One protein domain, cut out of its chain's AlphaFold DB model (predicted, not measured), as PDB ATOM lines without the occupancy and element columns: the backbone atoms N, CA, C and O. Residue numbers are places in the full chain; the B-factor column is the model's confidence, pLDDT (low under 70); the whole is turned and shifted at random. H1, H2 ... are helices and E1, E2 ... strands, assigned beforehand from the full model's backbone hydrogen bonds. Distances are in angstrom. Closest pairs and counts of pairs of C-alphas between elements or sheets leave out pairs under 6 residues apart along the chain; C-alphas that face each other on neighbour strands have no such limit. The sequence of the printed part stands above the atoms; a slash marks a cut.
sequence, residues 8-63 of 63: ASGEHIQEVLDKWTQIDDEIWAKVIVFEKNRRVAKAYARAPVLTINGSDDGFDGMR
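AT A GLANCE: This is residues 8 to 63 of the 63 residues of a protein of Bombyx mori (UniProt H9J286). A long hairpin of two strands, E1 and E2, stands in the middle, with the helix H1 to one side and the unnamed stretch 46 to 63 folding back on itself to the other. The 56 printed residues hold one helix, then two antiparallel strands, order E1 - E2; the class is mixed, with 26 residues, under half, in named elements. The whole is only just compact, close to loose, with a radius of gyration of the C-alphas of 12.2 A, and flat, spanning 32 by 28 by 13 A.

HOW THE PARTS SIT: H1, residues 8 to 18, has 6 of 7 O i to N i+4 pairs within hydrogen-bond range. A short link leads to E1, residues 29 to 35. E1 and E2, residues 38 to 45, form a hairpin at 159 degrees; N 31 and O 43 are 2.8 A apart. H1 and E2 are apart.

IN THESE COORDINATES: H1 begins at C-alpha 8 (11.975, 24.256, -23.067) and is 15.7 A long. E1 measures 19.7 A. E2 measures 21.0 A, ending at C-alpha 45 (5.388, 42.582, -30.231).

THE WHOLE: The C-alphas of Thr 21 and Gly 54, the two farthest apart, are 32.6 A apart. The printed part has no cut and no long link. Residues 17 to 22, of which 17 to 18 belong to H1, stand free. Residues 8 to 9 and 62 to 63 have pLDDT under 70.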
ATOM      1  N   ALA A   8      11.969  22.808 -23.356       62.53
ATOM      2  CA  ALA A   8      11.975  24.256 -23.067       62.53
ATOM      3  C   ALA A   8      10.898  25.064 -23.834       62.53
ATOM      4  O   ALA A   8      10.370  26.051 -23.327       62.53
ATOM      5  N   SER A   9      10.511  24.611 -25.031       66.12
ATOM      6  CA  SER A   9       9.388  25.162 -25.796       66.12
ATOM      7  C   SER A   9       8.033  25.073 -25.077       66.12
ATOM      8  O   SER A   9       7.265  26.031 -25.117       66.12
ATOM      9  N   GLY A  10       7.723  23.966 -24.400       82.06
ATOM     10  CA  GLY A  10       6.445  23.786 -23.712       82.06
ATOM     11  C   GLY A  10       6.304  24.628 -22.445       82.06
ATOM     12  O   GLY A  10       5.205  25.098 -22.174       82.06
ATOM     13  N   GLU A  11       7.395  24.941 -21.734       87.94
ATOM     14  CA  GLU A  11       7.347  25.916 -20.629       87.94
ATOM     15  C   GLU A  11       6.953  27.317 -21.123       87.94
ATOM     16  O   GLU A  11       6.206  28.037 -20.462       87.94
ATOM     17  N   HIS A  12       7.430  27.721 -22.304       90.81
ATOM     18  CA  HIS A  12       7.097  29.028 -22.877       90.81
ATOM     19  C   HIS A  12       5.661  29.110 -23.374       90.81
ATOM     20  O   HIS A  12       5.041  30.165 -23.231       90.81
ATOM     21  N   ILE A  13       5.145  28.006 -23.920       92.31
ATOM     22  CA  ILE A  13       3.737  27.875 -24.295       92.31
ATOM     23  C   ILE A  13       2.865  27.941 -23.042       92.31
ATOM     24  O   ILE A  13       1.939  28.747 -23.002       92.31
ATOM     25  N   GLN A  14       3.196  27.174 -21.998       93.56
ATOM     26  CA  GLN A  14       2.445  27.197 -20.744       93.56
ATOM     27  C   GLN A  14       2.428  28.601 -20.131       93.56
ATOM     28  O   GLN A  14       1.369  29.079 -19.748       93.56
ATOM     29  N   GLU A  15       3.553  29.323 -20.146       93.75
ATOM     30  CA  GLU A  15       3.596  30.702 -19.644       93.75
ATOM     31  C   GLU A  15       2.656  31.653 -20.411       93.75
ATOM     32  O   GLU A  15       2.140  32.603 -19.825       93.75
ATOM     33  N   VAL A  16       2.463  31.448 -21.719       95.25
ATOM     34  CA  VAL A  16       1.500  32.236 -22.511       95.25
ATOM     35  C   VAL A  16       0.069  31.853 -22.142       95.25
ATOM     36  O   VAL A  16      -0.751  32.741 -21.935       95.25
ATOM     37  N   LEU A  17      -0.218  30.556 -22.004       95.88
ATOM     38  CA  LEU A  17      -1.544  30.061 -21.631       95.88
ATOM     39  C   LEU A  17      -1.961  30.524 -20.228       95.88
ATOM     40  O   LEU A  17      -3.080  30.997 -20.051       95.88
ATOM     41  N   ASP A  18      -1.049  30.477 -19.256       96.25
ATOM     42  CA  ASP A  18      -1.297  30.913 -17.875       96.25
ATOM     43  C   ASP A  18      -1.638  32.408 -17.781       96.25
ATOM     44  O   ASP A  18      -2.307  32.847 -16.846       96.25
ATOM     45  N   LYS A  19      -1.168  33.202 -18.750       95.38
ATOM     46  CA  LYS A  19      -1.353  34.657 -18.807       95.38
ATOM     47  C   LYS A  19      -2.340  35.089 -19.883       95.38
ATOM     48  O   LYS A  19      -2.455  36.285 -20.114       95.38
ATOM     49  N   TRP A  20      -3.037  34.155 -20.529       95.44
ATOM     50  CA  TRP A  20      -3.801  34.419 -21.749       95.44
ATOM     51  C   TRP A  20      -4.722  35.638 -21.637       95.44
ATOM     52  O   TRP A  20      -4.658  36.537 -22.462       95.44
ATOM     53  N   THR A  21      -5.507  35.726 -20.563       96.81
ATOM     54  CA  THR A  21      -6.461  36.826 -20.333       96.81
ATOM     55  C   THR A  21      -5.824  38.140 -19.868       96.81
ATOM     56  O   THR A  21      -6.524  39.135 -19.708       96.81
ATOM     57  N   GLN A  22      -4.520  38.142 -19.595       96.62
ATOM     58  CA  GLN A  22      -3.740  39.307 -19.164       96.62
ATOM     59  C   GLN A  22      -2.846  39.844 -20.288       96.62
ATOM     60  O   GLN A  22      -2.243  40.907 -20.134       96.62
ATOM     61  N   ILE A  23      -2.705  39.095 -21.385       95.94
ATOM     62  CA  ILE A  23      -2.002  39.552 -22.577       95.94
ATOM     63  C   ILE A  23      -2.933  40.521 -23.301       95.94
ATOM     64  O   ILE A  23      -4.094  40.217 -23.535       95.94
ATOM     65  N   ASP A  24      -2.402  41.701 -23.602       96.50
ATOM     66  CA  ASP A  24      -3.094  42.726 -24.377       96.50
ATOM     67  C   ASP A  24      -3.425  42.185 -25.777       96.50
ATOM     68  O   ASP A  24      -2.545  41.617 -26.428       96.50
ATOM     69  N   ASP A  25      -4.664  42.367 -26.235       95.69
ATOM     70  CA  ASP A  25      -5.155  41.835 -27.513       95.69
ATOM     71  C   ASP A  25      -4.377  42.382 -28.727       95.69
ATOM     72  O   ASP A  25      -4.368  41.764 -29.793       95.69
ATOM     73  N   GLU A  26      -3.681  43.517 -28.581       97.00
ATOM     74  CA  GLU A  26      -2.797  44.063 -29.618       97.00
ATOM     75  C   GLU A  26      -1.463  43.307 -29.749       97.00
ATOM     76  O   GLU A  26      -0.720  43.504 -30.714       97.00
ATOM     77  N   ILE A  27      -1.113  42.449 -28.785       96.69
ATOM     78  CA  ILE A  27       0.122  41.662 -28.818       96.69
ATOM     79  C   ILE A  27      -0.086  40.425 -29.692       96.69
ATOM     80  O   ILE A  27      -0.789  39.489 -29.321       96.69
ATOM     81  N   TRP A  28       0.625  40.361 -30.817       96.06
ATOM     82  CA  TRP A  28       0.547  39.225 -31.743       96.06
ATOM     83  C   TRP A  28       1.692  38.216 -31.577       96.06
ATOM     84  O   TRP A  28       1.597  37.091 -32.068       96.06
ATOM     85  N   ALA A  29       2.775  38.581 -30.880       96.00
ATOM     86  CA  ALA A  29       3.887  37.669 -30.625       96.00
ATOM     87  C   ALA A  29       4.619  37.932 -29.306       96.00
ATOM     88  O   ALA A  29       4.743  39.062 -28.832       96.00
ATOM     89  N   LYS A  30       5.191  36.856 -28.756       95.62
ATOM     90  CA  LYS A  30       6.159  36.878 -27.657       95.62
ATOM     91  C   LYS A  30       7.495  36.350 -28.169       95.62
ATOM     92  O   LYS A  30       7.602  35.180 -28.528       95.62
ATOM     93  N   VAL A  31       8.514  37.197 -28.165       95.06
ATOM     94  CA  VAL A  31       9.872  36.849 -28.591       95.06
ATOM     95  C   VAL A  31      10.722  36.541 -27.367       95.06
ATOM     96  O   VAL A  31      10.682  37.261 -26.369       95.06
ATOM     97  N   ILE A  32      11.481  35.450 -27.428       94.56
ATOM     98  CA  ILE A  32      12.371  35.012 -26.354       94.56
ATOM     99  C   ILE A  32      13.767  34.850 -26.944       94.56
ATOM    100  O   ILE A  32      13.973  34.016 -27.823       94.56
ATOM    101  N   VAL A  33      14.720  35.646 -26.460       93.81
ATOM    102  CA  VAL A  33      16.102  35.624 -26.951       93.81
ATOM    103  C   VAL A  33      16.929  34.679 -26.093       93.81
ATOM    104  O   VAL A  33      16.881  34.736 -24.858       93.81
ATOM    105  N   PHE A  34      17.692  33.819 -26.758       94.25
ATOM    106  CA  PHE A  34      18.581  32.851 -26.135       94.25
ATOM    107  C   PHE A  34      20.021  33.060 -26.580       94.25
ATOM    108  O   PHE A  34      20.301  33.204 -27.766       94.25
ATOM    109  N   GLU A  35      20.937  32.958 -25.624       94.81
ATOM    110  CA  GLU A  35      22.351  32.727 -25.878       94.81
ATOM    111  C   GLU A  35      22.712  31.334 -25.370       94.81
ATOM    112  O   GLU A  35      22.713  31.066 -24.162       94.81
ATOM    113  N   LYS A  36      23.013  30.422 -26.300       92.81
ATOM    114  CA  LYS A  36      23.169  28.990 -26.005       92.81
ATOM    115  C   LYS A  36      21.895  28.457 -25.321       92.81
ATOM    116  O   LYS A  36      20.815  28.536 -25.890       92.81
ATOM    117  N   ASN A  37      22.011  27.931 -24.104       91.81
ATOM    118  CA  ASN A  37      20.909  27.416 -23.291       91.81
ATOM    119  C   ASN A  37      20.381  28.432 -22.261       91.81
ATOM    120  O   ASN A  37      19.615  28.055 -21.373       91.81
ATOM    121  N   ARG A  38      20.802  29.702 -22.329       90.88
ATOM    122  CA  ARG A  38      20.370  30.745 -21.393       90.88
ATOM    123  C   ARG A  38      19.430  31.719 -22.081       90.88
ATOM    124  O   ARG A  38      19.789  32.334 -23.078       90.88
ATOM    125  N   ARG A  39      18.238  31.885 -21.512       93.19
ATOM    126  CA  ARG A  39      17.321  32.962 -21.889       93.19
ATOM    127  C   ARG A  39      17.888  34.292 -21.399       93.19
ATOM    128  O   ARG A  39      18.079  34.441 -20.194       93.19
ATOM    129  N   VAL A  40      18.089  35.244 -22.303       94.56
ATOM    130  CA  VAL A  40      18.656  36.567 -21.987       94.56
ATOM    131  C   VAL A  40      17.622  37.693 -22.039       94.56
ATOM    132  O   VAL A  40      17.762  38.662 -21.305       94.56
ATOM    133  N   ALA A  41      16.540  37.546 -22.817       92.94
ATOM    134  CA  ALA A  41      15.484  38.560 -22.901       92.94
ATOM    135  C   ALA A  41      14.102  37.978 -23.253       92.94
ATOM    136  O   ALA A  41      13.978  36.842 -23.726       92.94
ATOM    137  N   LYS A  42      13.060  38.782 -23.017       93.81
ATOM    138  CA  LYS A  42      11.678  38.570 -23.469       93.81
ATOM    139  C   LYS A  42      11.112  39.894 -23.983       93.81
ATOM    140  O   LYS A  42      11.268  40.903 -23.305       93.81
ATOM    141  N   ALA A  43      10.413  39.860 -25.109       94.25
ATOM    142  CA  ALA A  43       9.729  41.011 -25.691       94.25
ATOM    143  C   ALA A  43       8.323  40.618 -26.166       94.25
ATOM    144  O   ALA A  43       8.097  39.471 -26.558       94.25
ATOM    145  N   TYR A  44       7.387  41.564 -26.130       94.88
ATOM    146  CA  TYR A  44       6.035  41.396 -26.664       94.88
ATOM    147  C   TYR A  44       5.846  42.351 -27.837       94.88
ATOM    148  O   TYR A  44       5.967  43.563 -27.673       94.88
ATOM    149  N   ALA A  45       5.567  41.803 -29.017       95.38
ATOM    150  CA  ALA A  45       5.388  42.582 -30.231       95.38
ATOM    151  C   ALA A  45       3.933  43.035 -30.354       95.38
ATOM    152  O   ALA A  45       3.027  42.203 -30.388       95.38
ATOM    153  N   ARG A  46       3.739  44.354 -30.440       95.62
ATOM    154  CA  ARG A  46       2.454  44.990 -30.775       95.62
ATOM    155  C   ARG A  46       2.456  45.541 -32.191       95.62
ATOM    156  O   ARG A  46       1.492  45.402 -32.932       95.62
ATOM    157  N   ALA A  47       3.574  46.145 -32.585       93.38
ATOM    158  CA  ALA A  47       3.730  46.688 -33.918       93.38
ATOM    159  C   ALA A  47       3.664  45.586 -34.985       93.38
ATOM    160  O   ALA A  47       4.252  44.524 -34.775       93.38
ATOM    161  N   PRO A  48       3.034  45.828 -36.151       92.94
ATOM    162  CA  PRO A  48       2.901  44.814 -37.201       92.94
ATOM    163  C   PRO A  48       4.238  44.290 -37.738       92.94
ATOM    164  O   PRO A  48       4.305  43.193 -38.284       92.94
ATOM    165  N   VAL A  49       5.300  45.091 -37.608       93.56
ATOM    166  CA  VAL A  49       6.656  44.748 -38.030       93.56
ATOM    167  C   VAL A  49       7.581  44.866 -36.828       93.56
ATOM    168  O   VAL A  49       7.656  45.924 -36.207       93.56
ATOM    169  N   LEU A  50       8.308  43.787 -36.546       93.31
ATOM    170  CA  LEU A  50       9.363  43.731 -35.540       93.31
ATOM    171  C   LEU A  50      10.714  43.551 -36.238       93.31
ATOM    172  O   LEU A  50      10.884  42.619 -37.028       93.31
ATOM    173  N   THR A  51      11.679  44.421 -35.947       93.12
ATOM    174  CA  THR A  51      13.031  44.347 -36.519       93.12
ATOM    175  C   THR A  51      13.989  43.682 -35.545       93.12
ATOM    176  O   THR A  51      14.266  44.244 -34.501       93.12
ATOM    177  N   ILE A  52      14.588  42.549 -35.914       93.00
ATOM    178  CA  ILE A  52      15.639  41.912 -35.106       93.00
ATOM    179  C   ILE A  52      16.997  42.230 -35.734       93.00
ATOM    180  O   ILE A  52      17.228  41.924 -36.904       93.00
ATOM    181  N   ASN A  53      17.890  42.865 -34.976       91.31
ATOM    182  CA  ASN A  53      19.238  43.228 -35.416       91.31
ATOM    183  C   ASN A  53      20.267  43.042 -34.280       91.31
ATOM    184  O   ASN A  53      19.923  42.545 -33.212       91.31
ATOM    185  N   GLY A  54      21.534  43.376 -34.541       88.25
ATOM    186  CA  GLY A  54      22.630  43.277 -33.570       88.25
ATOM    187  C   GLY A  54      22.945  44.583 -32.837       88.25
ATOM    188  O   GLY A  54      24.102  44.777 -32.483       88.25
ATOM    189  N   SER A  55      21.982  45.502 -32.708       87.25
ATOM    190  CA  SER A  55      22.162  46.725 -31.917       87.25
ATOM    191  C   SER A  55      22.192  46.411 -30.422       87.25
ATOM    192  O   SER A  55      21.547  45.470 -29.960       87.25
ATOM    193  N   ASP A  56      22.892  47.255 -29.667       86.12
ATOM    194  CA  ASP A  56      22.978  47.186 -28.207       86.12
ATOM    195  C   ASP A  56      21.834  47.956 -27.509       86.12
ATOM    196  O   ASP A  56      21.757  47.975 -26.281       86.12
ATOM    197  N   ASP A  57      20.925  48.574 -28.277       83.31
ATOM    198  CA  ASP A  57      19.844  49.440 -27.770       83.31
ATOM    199  C   ASP A  57      18.723  48.681 -27.023       83.31
ATOM    200  O   ASP A  57      17.900  49.292 -26.339       83.31
ATOM    201  N   GLY A  58      18.695  47.346 -27.102       81.81
ATOM    202  CA  GLY A  58      17.650  46.524 -26.486       81.81
ATOM    203  C   GLY A  58      16.299  46.625 -27.206       81.81
ATOM    204  O   GLY A  58      16.261  46.913 -28.397       81.81
ATOM    205  N   PHE A  59      15.198  46.334 -26.494       85.31
ATOM    206  CA  PHE A  59      13.846  46.338 -27.074       85.31
ATOM    207  C   PHE A  59      13.150  47.693 -26.891       85.31
ATOM    208  O   PHE A  59      12.896  48.098 -25.753       85.31
ATOM    209  N   ASP A  60      12.778  48.348 -27.990       80.94
ATOM    210  CA  ASP A  60      12.115  49.665 -28.002       80.94
ATOM    211  C   ASP A  60      10.613  49.612 -28.364       80.94
ATOM    212  O   ASP A  60       9.934  50.640 -28.384       80.94
ATOM    213  N   GLY A  61      10.073  48.415 -28.621       75.44
ATOM    214  CA  GLY A  61       8.689  48.198 -29.066       75.44
ATOM    215  C   GLY A  61       8.546  47.905 -30.565       75.44
ATOM    216  O   GLY A  61       7.559  47.286 -30.969       75.44
ATOM    217  N   MET A  62       9.538  48.289 -31.370       60.66
ATOM    218  CA  MET A  62       9.629  48.064 -32.822       60.66
ATOM    219  C   MET A  62      10.897  47.288 -33.216       60.66
ATOM    220  O   MET A  62      10.937  46.663 -34.284       60.66
ATOM    221  N   ARG A  63      11.944  47.376 -32.395       60.47
ATOM    222  CA  ARG A  63      13.289  46.832 -32.592       60.47
ATOM    223  C   ARG A  63      13.751  46.181 -31.297       60.47
ATOM    224  O   ARG A  63      13.368  46.712 -30.232       60.47
TER     225      ARG A  63